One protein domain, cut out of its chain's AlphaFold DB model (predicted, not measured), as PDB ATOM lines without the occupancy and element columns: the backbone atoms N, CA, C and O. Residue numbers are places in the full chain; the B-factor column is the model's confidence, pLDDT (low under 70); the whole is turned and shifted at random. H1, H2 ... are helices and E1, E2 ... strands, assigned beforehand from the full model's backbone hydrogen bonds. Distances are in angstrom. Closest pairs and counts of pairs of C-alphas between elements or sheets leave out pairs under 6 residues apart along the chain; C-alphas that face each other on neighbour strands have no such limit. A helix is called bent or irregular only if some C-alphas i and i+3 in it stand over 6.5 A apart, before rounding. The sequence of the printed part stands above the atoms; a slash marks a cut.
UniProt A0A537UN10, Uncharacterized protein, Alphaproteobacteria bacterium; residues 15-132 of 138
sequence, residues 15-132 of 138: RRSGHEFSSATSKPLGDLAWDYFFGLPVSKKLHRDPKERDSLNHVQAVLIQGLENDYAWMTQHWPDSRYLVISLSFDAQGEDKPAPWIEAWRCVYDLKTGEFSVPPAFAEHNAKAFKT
ATOM      1  N   ARG A  15     125.070 112.378  72.971       93.56
ATOM      2  CA  ARG A  15     125.562 111.547  74.073       93.56
ATOM      3  C   ARG A  15     126.913 112.089  74.509       93.56
ATOM      4  O   ARG A  15     127.731 112.465  73.672       93.56
ATOM      5  N   ARG A  16     127.148 112.096  75.818       94.50
ATOM      6  CA  ARG A  16     128.443 112.451  76.394       94.50
ATOM      7  C   ARG A  16     129.189 111.185  76.798       94.50
ATOM      8  O   ARG A  16     128.640 110.367  77.529       94.50
ATOM      9  N   SER A  17     130.436 111.058  76.359       94.06
ATOM     10  CA  SER A  17     131.368 110.010  76.784       94.06
ATOM     11  C   SER A  17     132.634 110.678  77.315       94.06
ATOM     12  O   SER A  17     133.425 111.230  76.553       94.06
ATOM     13  N   GLY A  18     132.791 110.723  78.640       93.94
ATOM     14  CA  GLY A  18     133.869 111.487  79.278       93.94
ATOM     15  C   GLY A  18     133.784 112.986  78.956       93.94
ATOM     16  O   GLY A  18     132.876 113.680  79.426       93.94
ATOM     17  N   HIS A  19     134.733 113.487  78.167       94.69
ATOM     18  CA  HIS A  19     134.792 114.886  77.714       94.69
ATOM     19  C   HIS A  19     134.292 115.088  76.278       94.69
ATOM     20  O   HIS A  19     134.240 116.221  75.807       94.69
ATOM     21  N   GLU A  20     133.911 114.013  75.592       96.19
ATOM     22  CA  GLU A  20     133.488 114.053  74.198       96.19
ATOM     23  C   GLU A  20     131.965 114.038  74.076       96.19
ATOM     24  O   GLU A  20     131.258 113.417  74.876       96.19
ATOM     25  N   PHE A  21     131.471 114.702  73.031       96.44
ATOM     26  CA  PHE A  21     130.072 114.673  72.625       96.44
ATOM     27  C   PHE A  21     129.963 114.053  71.238       96.44
ATOM     28  O   PHE A  21     130.628 114.486  70.299       96.44
ATOM     29  N   SER A  22     129.088 113.065  71.099       95.81
ATOM     30  CA  SER A  22     128.750 112.448  69.818       95.81
ATOM     31  C   SER A  22     127.245 112.509  69.589       95.81
ATOM     32  O   SER A  22     126.464 112.593  70.539       95.81
ATOM     33  N   SER A  23     126.815 112.516  68.325       96.25
ATOM     34  CA  SER A  23     125.384 112.564  68.006       96.25
ATOM     35  C   SER A  23     124.665 111.347  68.592       96.25
ATOM     36  O   SER A  23     125.088 110.204  68.403       96.25
ATOM     37  N   ALA A  24     123.565 111.581  69.305       95.75
ATOM     38  CA  ALA A  24     122.734 110.511  69.843       95.75
ATOM     39  C   ALA A  24     121.824 109.887  68.772       95.75
ATOM     40  O   ALA A  24     121.403 108.735  68.901       95.75
ATOM     41  N   THR A  25     121.534 110.653  67.722       96.75
ATOM     42  CA  THR A  25     120.584 110.332  66.657       96.75
ATOM     43  C   THR A  25     121.257 110.404  65.283       96.75
ATOM     44  O   THR A  25     122.289 111.052  65.112       96.75
ATOM     45  N   SER A  26     120.678 109.735  64.283       93.81
ATOM     46  CA  SER A  26     121.206 109.706  62.907       93.81
ATOM     47  C   SER A  26     121.062 111.038  62.159       93.81
ATOM     48  O   SER A  26     121.777 111.288  61.194       93.81
ATOM     49  N   LYS A  27     120.136 111.889  62.606       95.81
ATOM     50  CA  LYS A  27     119.874 113.247  62.114       95.81
ATOM     51  C   LYS A  27     119.359 114.115  63.275       95.81
ATOM     52  O   LYS A  27     119.187 113.562  64.369       95.81
ATOM     53  N   PRO A  28     119.114 115.430  63.104       96.75
ATOM     54  CA  PRO A  28     118.569 116.258  64.178       96.75
ATOM     55  C   PRO A  28     117.324 115.611  64.805       96.75
ATOM     56  O   PRO A  28     116.460 115.083  64.104       96.75
ATOM     57  N   LEU A  29     117.235 115.634  66.135       98.00
ATOM     58  CA  LEU A  29     116.108 115.073  66.883       98.00
ATOM     59  C   LEU A  29     114.784 115.725  66.457       98.00
ATOM     60  O   LEU A  29     113.771 115.036  66.348       98.00
ATOM     61  N   GLY A  30     114.802 117.029  66.164       96.88
ATOM     62  CA  GLY A  30     113.629 117.734  65.645       96.88
ATOM     63  C   GLY A  30     113.150 117.181  64.300       96.88
ATOM     64  O   GLY A  30     111.952 117.005  64.100       96.88
ATOM     65  N   ASP A  31     114.069 116.812  63.409       95.38
ATOM     66  CA  ASP A  31     113.731 116.241  62.101       95.38
ATOM     67  C   ASP A  31     113.127 114.838  62.241       95.38
ATOM     68  O   ASP A  31     112.255 114.455  61.464       95.38
ATOM     69  N   LEU A  32     113.583 114.056  63.226       97.56
ATOM     70  CA  LEU A  32     112.966 112.768  63.557       97.56
ATOM     71  C   LEU A  32     111.566 112.949  64.164       97.56
ATOM     72  O   LEU A  32     110.656 112.193  63.834       97.56
ATOM     73  N   ALA A  33     111.373 113.971  65.001       97.75
ATOM     74  CA  ALA A  33     110.068 114.294  65.571       97.75
ATOM     75  C   ALA A  33     109.061 114.709  64.483       97.75
ATOM     76  O   ALA A  33     107.907 114.278  64.510       97.75
ATOM     77  N   TRP A  34     109.504 115.488  63.491       95.56
ATOM     78  CA  TRP A  34     108.683 115.837  62.333       95.56
ATOM     79  C   TRP A  34     108.350 114.630  61.458       95.56
ATOM     80  O   TRP A  34     107.198 114.490  61.051       95.56
ATOM     81  N   ASP A  35     109.308 113.740  61.194       95.38
ATOM     82  CA  ASP A  35     109.027 112.493  60.470       95.38
ATOM     83  C   ASP A  35     107.967 111.657  61.183       95.38
ATOM     84  O   ASP A  35     107.009 111.207  60.552       95.38
ATOM     85  N   TYR A  36     108.102 111.503  62.504       97.31
ATOM     86  CA  TYR A  36     107.109 110.817  63.319       97.31
ATOM     87  C   TYR A  36     105.729 111.465  63.178       97.31
ATOM     88  O   TYR A  36     104.763 110.785  62.837       97.31
ATOM     89  N   PHE A  37     105.637 112.784  63.371       96.31
ATOM     90  CA  PHE A  37     104.381 113.520  63.261       96.31
ATOM     91  C   PHE A  37     103.727 113.361  61.883       96.31
ATOM     92  O   PHE A  37     102.538 113.049  61.790       96.31
ATOM     93  N   PHE A  38     104.493 113.533  60.803       93.88
ATOM     94  CA  PHE A  38     103.966 113.406  59.446       93.88
ATOM     95  C   PHE A  38     103.611 111.961  59.065       93.88
ATOM     96  O   PHE A  38     102.794 111.774  58.167       93.88
ATOM     97  N   GLY A  39     104.111 110.958  59.792       93.94
ATOM     98  CA  GLY A  39     103.650 109.571  59.698       93.94
ATOM     99  C   GLY A  39     102.275 109.305  60.330       93.94
ATOM    100  O   GLY A  39     101.657 108.278  60.044       93.94
ATOM    101  N   LEU A  40     101.758 110.208  61.173       94.69
ATOM    102  CA  LEU A  40     100.491 110.010  61.884       94.69
ATOM    103  C   LEU A  40      99.264 110.397  61.039       94.69
ATOM    104  O   LEU A  40      99.308 111.362  60.281       94.69
ATOM    105  N   PRO A  41      98.095 109.755  61.239       92.06
ATOM    106  CA  PRO A  41      96.866 110.118  60.527       92.06
ATOM    107  C   PRO A  41      96.429 111.582  60.692       92.06
ATOM    108  O   PRO A  41      95.804 112.134  59.787       92.06
ATOM    109  N   VAL A  42      96.759 112.215  61.826       88.00
ATOM    110  CA  VAL A  42      96.414 113.619  62.115       88.00
ATOM    111  C   VAL A  42      97.057 114.595  61.123       88.00
ATOM    112  O   VAL A  42      96.471 115.633  60.818       88.00
ATOM    113  N   SER A  43      98.219 114.243  60.565       90.88
ATOM    114  CA  SER A  43      98.973 115.106  59.657       90.88
ATOM    115  C   SER A  43      98.376 115.167  58.250       90.88
ATOM    116  O   SER A  43      98.644 116.115  57.522       90.88
ATOM    117  N   LYS A  44      97.512 114.214  57.866       88.06
ATOM    118  CA  LYS A  44      96.944 114.112  56.507       88.06
ATOM    119  C   LYS A  44      96.134 115.337  56.074       88.06
ATOM    120  O   LYS A  44      95.902 115.528  54.886       88.06
ATOM    121  N   LYS A  45      95.656 116.130  57.036       83.81
ATOM    122  CA  LYS A  45      94.905 117.370  56.789       83.81
ATOM    123  C   LYS A  45      95.807 118.602  56.663       83.81
ATOM    124  O   LYS A  45      95.301 119.681  56.366       83.81
ATOM    125  N   LEU A  46      97.099 118.457  56.942       87.31
ATOM    126  CA  LEU A  46      98.083 119.526  56.875       87.31
ATOM    127  C   LEU A  46      98.746 119.515  55.507       87.31
ATOM    128  O   LEU A  46      99.046 118.459  54.951       87.31
ATOM    129  N   HIS A  47      98.976 120.706  54.974       80.75
ATOM    130  CA  HIS A  47      99.728 120.847  53.744       80.75
ATOM    131  C   HIS A  47     101.220 120.694  54.045       80.75
ATOM    132  O   HIS A  47     101.745 121.387  54.907       80.75
ATOM    133  N   ARG A  48     101.887 119.781  53.341       80.31
ATOM    134  CA  ARG A  48     103.345 119.657  53.281       80.31
ATOM    135  C   ARG A  48     103.681 119.125  51.900       80.31
ATOM    136  O   ARG A  48     103.182 118.058  51.535       80.31
ATOM    137  N   ASP A  49     104.538 119.818  51.163       77.44
ATOM    138  CA  ASP A  49     105.140 119.230  49.971       77.44
ATOM    139  C   ASP A  49     106.391 118.444  50.402       77.44
ATOM    140  O   ASP A  49     107.358 119.036  50.886       77.44
ATOM    141  N   PRO A  50     106.406 117.105  50.270       72.12
ATOM    142  CA  PRO A  50     107.562 116.300  50.651       72.12
ATOM    143  C   PRO A  50     108.803 116.561  49.780       72.12
ATOM    144  O   PRO A  50     109.904 116.206  50.194       72.12
ATOM    145  N   LYS A  51     108.647 117.159  48.591       74.94
ATOM    146  CA  LYS A  51     109.749 117.534  47.692       74.94
ATOM    147  C   LYS A  51     110.319 118.915  48.010       74.94
ATOM    148  O   LYS A  51     111.443 119.207  47.608       74.94
ATOM    149  N   GLU A  52     109.590 119.738  48.762       70.81
ATOM    150  CA  GLU A  52     110.038 121.062  49.176       70.81
ATOM    151  C   GLU A  52     110.324 121.093  50.678       70.81
ATOM    152  O   GLU A  52     109.427 121.153  51.523       70.81
ATOM    153  N   ARG A  53     111.617 121.100  51.018       63.38
ATOM    154  CA  ARG A  53     112.100 121.191  52.405       63.38
ATOM    155  C   ARG A  53     111.515 122.394  53.157       63.38
ATOM    156  O   ARG A  53     111.227 122.284  54.341       63.38
ATOM    157  N   ASP A  54     111.333 123.512  52.453       66.12
ATOM    158  CA  ASP A  54     110.876 124.791  53.005       66.12
ATOM    159  C   ASP A  54     109.355 125.015  52.762       66.12
ATOM    160  O   ASP A  54     108.883 126.152  52.779       66.12
ATOM    161  N   SER A  55     108.577 123.942  52.516       73.50
ATOM    162  CA  SER A  55     107.117 124.016  52.275       73.50
ATOM    163  C   SER A  55     106.306 124.491  53.481       73.50
ATOM    164  O   SER A  55     105.151 124.875  53.334       73.50
ATOM    165  N   LEU A  56     106.910 124.485  54.667       80.06
ATOM    166  CA  LEU A  56     106.310 124.954  55.909       80.06
ATOM    167  C   LEU A  56     107.046 126.206  56.399       80.06
ATOM    168  O   LEU A  56     108.281 126.264  56.361       80.06
ATOM    169  N   ASN A  57     106.292 127.181  56.906       84.19
ATOM    170  CA  ASN A  57     106.839 128.384  57.527       84.19
ATOM    171  C   ASN A  57     106.930 128.235  59.043       84.19
ATOM    172  O   ASN A  57     106.155 127.512  59.667       84.19
ATOM    173  N   HIS A  58     107.916 128.910  59.633       86.88
ATOM    174  CA  HIS A  58     108.121 128.930  61.081       86.88
ATOM    175  C   HIS A  58     108.203 127.538  61.725       86.88
ATOM    176  O   HIS A  58     107.674 127.317  62.811       86.88
ATOM    177  N   VAL A  59     108.857 126.586  61.045       91.38
ATOM    178  CA  VAL A  59     108.984 125.205  61.529       91.38
ATOM    179  C   VAL A  59     109.881 125.165  62.756       91.38
ATOM    180  O   VAL A  59     111.058 125.531  62.703       91.38
ATOM    181  N   GLN A  60     109.324 124.680  63.858       94.75
ATOM    182  CA  GLN A  60     109.986 124.618  65.149       94.75
ATOM    183  C   GLN A  60     109.782 123.252  65.798       94.75
ATOM    184  O   GLN A  60     108.655 122.778  65.939       94.75
ATOM    185  N   ALA A  61     110.881 122.652  66.243       97.12
ATOM    186  CA  ALA A  61     110.886 121.600  67.248       97.12
ATOM    187  C   ALA A  61     111.571 122.135  68.510       97.12
ATOM    188  O   ALA A  61     112.708 122.608  68.453       97.12
ATOM    189  N   VAL A  62     110.872 122.077  69.643       96.31
ATOM    190  CA  VAL A  62     111.301 122.696  70.905       96.31
ATOM    191  C   VAL A  62     111.225 121.680  72.036       96.31
ATOM    192  O   VAL A  62     110.229 120.970  72.168       96.31
ATOM    193  N   LEU A  63     112.274 121.612  72.859       95.75
ATOM    194  CA  LEU A  63     112.263 120.821  74.085       95.75
ATOM    195  C   LEU A  63     111.417 121.561  75.116       95.75
ATOM    196  O   LEU A  63     111.685 122.722  75.424       95.75
ATOM    197  N   ILE A  64     110.398 120.895  75.643       94.81
ATOM    198  CA  ILE A  64     109.587 121.478  76.700       94.81
ATOM    199  C   ILE A  64     110.337 121.401  78.034       94.81
ATOM    200  O   ILE A  64     110.966 120.394  78.351       94.81
ATOM    201  N   GLN A  65     110.253 122.471  78.824       90.69
ATOM    202  CA  GLN A  65     110.790 122.521  80.181       90.69
ATOM    203  C   GLN A  65     110.130 121.472  81.094       90.69
ATOM    204  O   GLN A  65     108.927 121.212  80.984       90.69
ATOM    205  N   GLY A  66     110.897 120.924  82.036       85.94
ATOM    206  CA  GLY A  66     110.408 119.973  83.032       85.94
ATOM    207  C   GLY A  66     111.112 118.623  83.003       85.94
ATOM    208  O   GLY A  66     110.732 117.740  83.760       85.94
ATOM    209  N   LEU A  67     112.148 118.432  82.179       87.06
ATOM    210  CA  LEU A  67     112.952 117.208  82.232       87.06
ATOM    211  C   LEU A  67     113.544 116.989  83.636       87.06
ATOM    212  O   LEU A  67     113.588 115.867  84.120       87.06
ATOM    213  N   GLU A  68     113.939 118.072  84.303       84.81
ATOM    214  CA  GLU A  68     114.511 118.099  85.650       84.81
ATOM    215  C   GLU A  68     113.544 117.663  86.762       84.81
ATOM    216  O   GLU A  68     113.982 117.372  87.873       84.81
ATOM    217  N   ASN A  69     112.237 117.650  86.485       86.50
ATOM    218  CA  ASN A  69     111.191 117.262  87.432       86.50
ATOM    219  C   ASN A  69     110.220 116.229  86.846       86.50
ATOM    220  O   ASN A  69     109.056 116.181  87.250       86.50
ATOM    221  N   ASP A  70     110.693 115.444  85.874       85.94
ATOM    222  CA  ASP A  70     109.936 114.401  85.174       85.94
ATOM    223  C   ASP A  70     108.569 114.880  84.642       85.94
ATOM    224  O   ASP A  70     107.605 114.117  84.550       85.94
ATOM    225  N   TYR A  71     108.499 116.159  84.263       89.44
ATOM    226  CA  TYR A  71     107.322 116.869  83.768       89.44
ATOM    227  C   TYR A  71     106.133 116.829  84.732       89.44
ATOM    228  O   TYR A  71     104.979 116.782  84.297       89.44
ATOM    229  N   ALA A  72     106.393 116.923  86.040       86.19
ATOM    230  CA  ALA A  72     105.361 116.917  87.080       86.19
ATOM    231  C   ALA A  72     104.226 117.929  86.816       86.19
ATOM    232  O   ALA A  72     103.056 117.655  87.086       86.19
ATOM    233  N   TRP A  73     104.542 119.084  86.221       86.19
ATOM    234  CA  TRP A  73     103.557 120.116  85.871       86.19
ATOM    235  C   TRP A  73     102.579 119.697  84.759       86.19
ATOM    236  O   TRP A  73     101.502 120.276  84.635       86.19
ATOM    237  N   MET A  74     102.922 118.681  83.964       86.38
ATOM    238  CA  MET A  74     102.039 118.052  82.976       86.38
ATOM    239  C   MET A  74     101.279 116.847  83.544       86.38
ATOM    240  O   MET A  74     100.783 116.017  82.773       86.38
ATOM    241  N   THR A  75     101.267 116.699  84.875       82.19
ATOM    242  CA  THR A  75     100.731 115.528  85.585       82.19
ATOM    243  C   THR A  75     101.292 114.208  85.040       82.19
ATOM    244  O   THR A  75     100.611 113.184  85.049       82.19
ATOM    245  N   GLN A  76     102.511 114.252  84.490       78.38
ATOM    246  CA  GLN A  76     103.277 113.083  84.087       78.38
ATOM    247  C   GLN A  76     104.278 112.759  85.186       78.38
ATOM    248  O   GLN A  76     104.797 113.649  85.854       78.38
ATOM    249  N   HIS A  77     104.537 111.469  85.357       75.88
ATOM    250  CA  HIS A  77     105.585 110.968  86.229       75.88
ATOM    251  C   HIS A  77     106.356 109.923  85.440       75.88
ATOM    252  O   HIS A  77     106.017 108.738  85.451       75.88
ATOM    253  N   TRP A  78     107.350 110.379  84.685       82.62
ATOM    254  CA  TRP A  78     108.243 109.480  83.974       82.62
ATOM    255  C   TRP A  78     109.575 109.379  84.703       82.62
ATOM    256  O   TRP A  78     110.431 110.231  84.484       82.62
ATOM    257  N   PRO A  79     109.762 108.348  85.540       76.69
ATOM    258  CA  PRO A  79     110.969 108.233  86.338       76.69
ATOM    259  C   PRO A  79     112.220 108.141  85.457       76.69
ATOM    260  O   PRO A  79     112.170 107.727  84.291       76.69
ATOM    261  N   ASP A  80     113.352 108.498  86.057       83.00
ATOM    262  CA  ASP A  80     114.694 108.465  85.469       83.00
ATOM    263  C   ASP A  80     114.913 109.453  84.311       83.00
ATOM    264  O   ASP A  80     115.827 109.251  83.507       83.00
ATOM    265  N   SER A  81     114.069 110.485  84.169       82.62
ATOM    266  CA  SER A  81     114.156 111.454  83.067       82.62
ATOM    267  C   SER A  81     114.206 110.775  81.688       82.62
ATOM    268  O   SER A  81     114.866 111.235  80.755       82.62
ATOM    269  N   ARG A  82     113.514 109.633  81.559       91.25
ATOM    270  CA  ARG A  82     113.591 108.738  80.392       91.25
ATOM    271  C   ARG A  82     113.080 109.376  79.101       91.25
ATOM    272  O   ARG A  82     113.511 108.975  78.022       91.25
ATOM    273  N   TYR A  83     112.146 110.315  79.196       94.12
ATOM    274  CA  TYR A  83     111.460 110.869  78.034       94.12
ATOM    275  C   TYR A  83     111.801 112.340  77.828       94.12
ATOM    276  O   TYR A  83     111.772 113.142  78.757       94.12
ATOM    277  N   LEU A  84     112.056 112.718  76.579       95.69
ATOM    278  CA  LEU A  84     112.096 114.118  76.168       95.69
ATOM    279  C   LEU A  84     110.726 114.509  75.617       95.69
ATOM    280  O   LEU A  84     110.269 113.885  74.661       95.69
ATOM    281  N   VAL A  85     110.079 115.533  76.177       96.25
ATOM    282  CA  VAL A  85     108.846 116.090  75.600       96.25
ATOM    283  C   VAL A  85     109.213 117.125  74.560       96.25
ATOM    284  O   VAL A  85     109.842 118.139  74.864       96.25
ATOM    285  N   ILE A  86     108.776 116.883  73.333       98.00
ATOM    286  CA  ILE A  86     109.049 117.752  72.198       98.00
ATOM    287  C   ILE A  86     107.742 118.379  71.745       98.00
ATOM    288  O   ILE A  86     106.728 117.700  71.587       98.00
ATOM    289  N   SER A  87     107.789 119.687  71.538       97.81
ATOM    290  CA  SER A  87     106.709 120.492  70.994       97.81
ATOM    291  C   SER A  87     107.025 120.886  69.560       97.81
ATOM    292  O   SER A  87     108.111 121.388  69.275       97.81
ATOM    293  N   LEU A  88     106.055 120.671  68.679       97.50
ATOM    294  CA  LEU A  88     106.120 120.925  67.252       97.50
ATOM    295  C   LEU A  88     105.160 122.053  66.884       97.50
ATOM    296  O   LEU A  88     103.972 122.008  67.218       97.50
ATOM    297  N   SER A  89     105.681 123.041  66.167       95.56
ATOM    298  CA  SER A  89     104.907 124.160  65.639       95.56
ATOM    299  C   SER A  89     105.347 124.474  64.219       95.56
ATOM    300  O   SER A  89     106.530 124.412  63.897       95.56
ATOM    301  N   PHE A  90     104.393 124.833  63.378       92.62
ATOM    302  CA  PHE A  90     104.639 125.572  62.145       92.62
ATOM    303  C   PHE A  90     103.425 126.463  61.910       92.62
ATOM    304  O   PHE A  90     102.355 126.202  62.463       92.62
ATOM    305  N   ASP A  91     103.557 127.486  61.078       84.19
ATOM    306  CA  ASP A  91     102.407 128.262  60.639       84.19
ATOM    307  C   ASP A  91     102.276 128.288  59.116       84.19
ATOM    308  O   ASP A  91     103.143 127.836  58.367       84.19
ATOM    309  N   ALA A  92     101.122 128.771  58.669       75.81
ATOM    310  CA  ALA A  92     100.814 128.990  57.262       75.81
ATOM    311  C   ALA A  92     100.926 130.483  56.892       75.81
ATOM    312  O   ALA A  92     100.246 130.946  55.974       75.81
ATOM    313  N   GLN A  93     101.713 131.275  57.638       69.88
ATOM    314  CA  GLN A  93     101.884 132.697  57.327       69.88
ATOM    315  C   GLN A  93     102.622 132.848  55.999       69.88
ATOM    316  O   GLN A  93     103.586 132.137  55.749       69.88
ATOM    317  N   GLY A  94     102.187 133.773  55.144       66.69
ATOM    318  CA  GLY A  94     102.813 134.002  53.837       66.69
ATOM    319  C   GLY A  94     102.421 133.005  52.739       66.69
ATOM    320  O   GLY A  94     102.943 133.117  51.635       66.69
ATOM    321  N   GLU A  95     101.508 132.067  53.011       72.06
ATOM    322  CA  GLU A  95     100.870 131.246  51.973       72.06
ATOM    323  C   GLU A  95      99.730 132.010  51.282       72.06
ATOM    324  O   GLU A  95      98.926 132.666  51.950       72.06
ATOM    325  N   ASP A  96      99.597 131.861  49.957       71.31
ATOM    326  CA  ASP A  96      98.520 132.484  49.162       71.31
ATOM    327  C   ASP A  96      97.119 132.086  49.651       71.31
ATOM    328  O   ASP A  96      96.150 132.841  49.543       71.31
ATOM    329  N   LYS A  97      96.998 130.863  50.176       76.12
ATOM    330  CA  LYS A  97      95.771 130.337  50.765       76.12
ATOM    331  C   LYS A  97      96.046 129.961  52.210       76.12
ATOM    332  O   LYS A  97      96.890 129.095  52.442       76.12
ATOM    333  N   PRO A  98      95.291 130.517  53.173       75.19
ATOM    334  CA  PRO A  98      95.358 130.053  54.543       75.19
ATOM    335  C   PRO A  98      95.122 128.538  54.589       75.19
ATOM    336  O   PRO A  98      94.076 128.049  54.154       75.19
ATOM    337  N   ALA A  99      96.098 127.806  55.112       85.06
ATOM    338  CA  ALA A  99      96.051 126.360  55.291       85.06
ATOM    339  C   ALA A  99      96.044 126.025  56.789       85.06
ATOM    340  O   ALA A  99      96.477 126.850  57.590       85.06
ATOM    341  N   PRO A 100      95.546 124.848  57.201       90.31
ATOM    342  CA  PRO A 100      95.681 124.391  58.578       90.31
ATOM    343  C   PRO A 100      97.144 124.318  59.033       90.31
ATOM    344  O   PRO A 100      98.025 123.969  58.247       90.31
ATOM    345  N   TRP A 101      97.382 124.608  60.310       92.75
ATOM    346  CA  TRP A 101      98.706 124.596  60.931       92.75
ATOM    347  C   TRP A 101      98.656 123.966  62.324       92.75
ATOM    348  O   TRP A 101      97.578 123.587  62.798       92.75
ATOM    349  N   ILE A 102      99.808 123.815  62.979       95.06
ATOM    350  CA  ILE A 102      99.864 123.312  64.355       95.06
ATOM    351  C   ILE A 102     100.635 124.256  65.264       95.06
ATOM    352  O   ILE A 102     101.691 124.770  64.909       95.06
ATOM    353  N   GLU A 103     100.120 124.421  66.475       95.00
ATOM    354  CA  GLU A 103     100.760 125.182  67.539       95.00
ATOM    355  C   GLU A 103     100.975 124.277  68.745       95.00
ATOM    356  O   GLU A 103     100.024 123.821  69.381       95.00
ATOM    357  N   ALA A 104     102.243 124.048  69.070       96.44
ATOM    358  CA  ALA A 104     102.691 123.310  70.237       96.44
ATOM    359  C   ALA A 104     102.199 121.854  70.325       96.44
ATOM    360  O   ALA A 104     101.947 121.343  71.416       96.44
ATOM    361  N   TRP A 105     102.058 121.153  69.199       97.56
ATOM    362  CA  TRP A 105     101.699 119.733  69.210       97.56
ATOM    363  C   TRP A 105     102.808 118.905  69.877       97.56
ATOM    364  O   TRP A 105     103.981 119.100  69.577       97.56
ATOM    365  N   ARG A 106     102.467 117.986  70.784       97.31
ATOM    366  CA  ARG A 106     103.433 117.304  71.658       97.31
ATOM    367  C   ARG A 106     103.595 115.824  71.340       97.31
ATOM    368  O   ARG A 106     102.610 115.095  71.222       97.31
ATOM    369  N   CYS A 107     104.835 115.359  71.347       97.69
ATOM    370  CA  CYS A 107     105.192 113.945  71.448       97.69
ATOM    371  C   CYS A 107     106.303 113.746  72.479       97.69
ATOM    372  O   CYS A 107     106.880 114.709  72.992       97.69
ATOM    373  N   VAL A 108     106.592 112.484  72.788       96.88
ATOM    374  CA  VAL A 108     107.758 112.108  73.586       96.88
ATOM    375  C   VAL A 108     108.752 111.322  72.754       96.88
ATOM    376  O   VAL A 108     108.351 110.545  71.890       96.88
ATOM    377  N   TYR A 109     110.031 111.500  73.061       97.44
ATOM    378  CA  TYR A 109     111.121 110.648  72.603       97.44
ATOM    379  C   TYR A 109     111.660 109.836  73.778       97.44
ATOM    380  O   TYR A 109     112.053 110.411  74.794       97.44
ATOM    381  N   ASP A 110     111.669 108.513  73.652       95.62
ATOM    382  CA  ASP A 110     112.191 107.597  74.663       95.62
ATOM    383  C   ASP A 110     113.712 107.459  74.528       95.62
ATOM    384  O   ASP A 110     114.214 106.923  73.541       95.62
ATOM    385  N   LEU A 111     114.466 107.904  75.535       94.12
ATOM    386  CA  LEU A 111     115.929 107.833  75.526       94.12
ATOM    387  C   LEU A 111     116.476 106.398  75.604       94.12
ATOM    388  O   LEU A 111     117.644 106.188  75.276       94.12
ATOM    389  N   LYS A 112     115.667 105.413  76.030       93.19
ATOM    390  CA  LYS A 112     116.073 104.000  76.105       93.19
ATOM    391  C   LYS A 112     115.846 103.272  74.785       93.19
ATOM    392  O   LYS A 112     116.730 102.541  74.350       93.19
ATOM    393  N   THR A 113     114.680 103.444  74.163       95.06
ATOM    394  CA  THR A 113     114.336 102.725  72.918       95.06
ATOM    395  C   THR A 113     114.690 103.510  71.659       95.06
ATOM    396  O   THR A 113     114.889 102.919  70.602       95.06
ATOM    397  N   GLY A 114     114.812 104.833  71.763       95.69
ATOM    398  CA  GLY A 114     115.017 105.716  70.624       95.69
ATOM    399  C   GLY A 114     113.755 105.929  69.786       95.69
ATOM    400  O   GLY A 114     113.863 106.283  68.611       95.69
ATOM    401  N   GLU A 115     112.576 105.710  70.367       97.12
ATOM    402  CA  GLU A 115     111.294 105.760  69.665       97.12
ATOM    403  C   GLU A 115     110.442 106.959  70.079       97.12
ATOM    404  O   GLU A 115     110.535 107.478  71.194       97.12
ATOM    405  N   PHE A 116     109.564 107.371  69.164       98.25
ATOM    406  CA  PHE A 116     108.578 108.412  69.407       98.25
ATOM    407  C   PHE A 116     107.212 107.825  69.750       98.25
ATOM    408  O   PHE A 116     106.763 106.857  69.135       98.25
ATOM    409  N   SER A 117     106.510 108.461  70.684       97.19
ATOM    410  CA  SER A 117     105.113 108.139  70.982       97.19
ATOM    411  C   SER A 117     104.306 109.378  71.387       97.19
ATOM    412  O   SER A 117     104.860 110.442  71.675       97.19
ATOM    413  N   VAL A 118     102.975 109.250  71.399       96.06
ATOM    414  CA  VAL A 118     102.056 110.256  71.951       96.06
ATOM    415  C   VAL A 118     101.359 109.648  73.167       96.06
ATOM    416  O   VAL A 118     100.459 108.821  72.998       96.06
ATOM    417  N   PRO A 119     101.747 110.035  74.392       93.12
ATOM    418  CA  PRO A 119     101.061 109.612  75.604       93.12
ATOM    419  C   PRO A 119      99.579 110.027  75.581       93.12
ATOM    420  O   PRO A 119      99.274 111.139  75.137       93.12
ATOM    421  N   PRO A 120      98.650 109.211  76.118       92.25
ATOM    422  CA  PRO A 120      97.224 109.551  76.162       92.25
ATOM    423  C   PRO A 120      96.924 110.906  76.814       92.25
ATOM    424  O   PRO A 120      96.023 111.618  76.378       92.25
ATOM    425  N   ALA A 121      97.721 111.311  77.803       90.88
ATOM    426  CA  ALA A 121      97.583 112.600  78.475       90.88
ATOM    427  C   ALA A 121      97.783 113.816  77.552       90.88
ATOM    428  O   ALA A 121      97.328 114.913  77.866       90.88
ATOM    429  N   PHE A 122      98.435 113.648  76.398       93.62
ATOM    430  CA  PHE A 122      98.594 114.719  75.415       93.62
ATOM    431  C   PHE A 122      97.418 114.819  74.444       93.62
ATOM    432  O   PHE A 122      97.367 115.779  73.681       93.62
ATOM    433  N   ALA A 123      96.462 113.885  74.459       93.25
ATOM    434  CA  ALA A 123      95.388 113.834  73.470       93.25
ATOM    435  C   ALA A 123      94.563 115.131  73.422       93.25
ATOM    436  O   ALA A 123      94.379 115.698  72.345       93.25
ATOM    437  N   GLU A 124      94.119 115.642  74.576       94.38
ATOM    438  CA  GLU A 124      93.337 116.884  74.634       94.38
ATOM    439  C   GLU A 124      94.160 118.094  74.169       94.38
ATOM    440  O   GLU A 124      93.686 118.913  73.379       94.38
ATOM    441  N   HIS A 125      95.414 118.188  74.618       95.38
ATOM    442  CA  HIS A 125      96.325 119.254  74.208       95.38
ATOM    443  C   HIS A 125      96.552 119.236  72.690       95.38
ATOM    444  O   HIS A 125      96.402 120.250  72.012       95.38
ATOM    445  N   ASN A 126      96.869 118.067  72.138       96.50
ATOM    446  CA  ASN A 126      97.176 117.884  70.725       96.50
ATOM    447  C   ASN A 126      95.962 118.092  69.819       96.50
ATOM    448  O   ASN A 126      96.120 118.585  68.703       96.50
ATOM    449  N   ALA A 127      94.754 117.783  70.296       94.62
ATOM    450  CA  ALA A 127      93.530 118.128  69.583       94.62
ATOM    451  C   ALA A 127      93.372 119.653  69.439       94.62
ATOM    452  O   ALA A 127      92.989 120.131  68.374       94.62
ATOM    453  N   LYS A 128      93.720 120.425  70.481       95.81
ATOM    454  CA  LYS A 128      93.685 121.901  70.470       95.81
ATOM    455  C   LYS A 128      94.868 122.537  69.733       95.81
ATOM    456  O   LYS A 128      94.774 123.705  69.344       95.81
ATOM    457  N   ALA A 129      95.967 121.800  69.569       95.75
ATOM    458  CA  ALA A 129      97.157 122.236  68.844       95.75
ATOM    459  C   ALA A 129      96.896 122.379  67.338       95.75
ATOM    460  O   ALA A 129      97.503 123.228  66.695       95.75
ATOM    461  N   PHE A 130      95.981 121.585  66.776       93.44
ATOM    462  CA  PHE A 130      95.578 121.718  65.379       93.44
ATOM    463  C   PHE A 130      94.739 122.980  65.183       93.44
ATOM    464  O   PHE A 130      93.687 123.151  65.805       93.44
ATOM    465  N   LYS A 131      95.187 123.859  64.292       91.75
ATOM    466  CA  LYS A 131      94.518 125.113  63.970       91.75
ATOM    467  C   LYS A 131      94.035 125.097  62.534       91.75
ATOM    468  O   LYS A 131      94.714 124.618  61.628       91.75
ATOM    469  N   THR A 132      92.855 125.656  62.325       88.88
ATOM    470  CA  THR A 132      92.328 125.935  60.995       88.88
ATOM    471  C   THR A 132      92.202 127.439  60.805       88.88
ATOM    472  O   THR A 132      91.873 128.161  61.754       88.88
TER     473      THR A 132
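AT A GLANCE: This is residues 15 to 132 of the 138 residues of an uncharacterized protein of Alphaproteobacteria bacterium (UniProt A0A537UN10). A twisted sheet of three strands, E3, E4 and E5, has one helix, H1, crossing one face and another, H3, running along edge strand E5 on the opposite face. A small hairpin, E1 and E2, lies far from the sheet, and its residues 17 to 22 stick out. The 118 printed residues, with three named helices and five named strands in the order E1 E2 H1 H2 E3 E4 E5 H3, are of mixed class. The sheet, in the order E3 - E4 - E5, is antiparallel, as is the pair E1 - E2. The whole is compact, with a radius of gyration of the C-alphas of 15.5 A, and spans 50 by 33 by 21 A.

IN THESE COORDINATES: E1, residues 15 to 17, begins with C-alpha 15 at (125.562, 111.547, 74.073), and E2 is residues 20 to 23. H1, residues 29 to 39, is 15.4 A long, from C-alpha 29 at (116.108, 115.073, 66.883). H2 is residues 41 to 45. E3, residues 57 to 63, measures 19.0 A, E4, residues 83 to 91, 26.2 A, and E5, residues 101 to 110, 25.7 A; E5 bends by 60 degrees at residue 104. H3, residues 120 to 129, measures 14.6 A and ends with C-alpha 129 at (97.157, 122.236, 68.844). H3 is irregular, with C-alphas 121 and 124 7.2 A apart, and H2 only just, with C-alphas 42 and 45 6.7 A apart.

HOW THE PARTS SIT: E3, E4 and E5 form a meander, each strand the antiparallel neighbour of the one before. In the hairpin of E3 and E4, N 60 and O 89 are 2.8 A apart, and in that of E4 and E5, N 88 and O 105 are 2.8 A apart. H1 is on the sheet at a height of 8.8 A and runs across the strands, at 70 degrees to E4 on the local plane; its closest C-alphas to E3 are those of Gly 30 and Ala 61, 5.0 A. H3 is on the opposite face at 7.5 A, over E5 and along it at 13 degrees on the local plane; the closest C-alphas, of Glu 103 and Ala 129, are 4.8 A apart. H2 is not on the sheet and is close to H1 but not clearly touching, with the C-alphas of Phe 37 and Ser 43 closest at 6.7 A. In the hairpin of E1 and E2, N 15 and O 22 are 2.8 A apart; both strands are apart from E3, E4 and E5. Every O i to N i+4 pair of H1 is within hydrogen-bond range, against 4 of 6 in H3 and 0 of 1 in H2, where 1 of 2 O i to N i+3 pairs is.

THE WHOLE: The C-alphas farthest apart, of Gly 18 and Lys 97, are 51.2 A apart. The printed part has no cut. The links from H2 to E3 and from E3 to E4 are long, the latter being residues 64 to 82. The mean pLDDT of the printed part is 89.8; residues 53 to 54 and 93 to 94 are under 70.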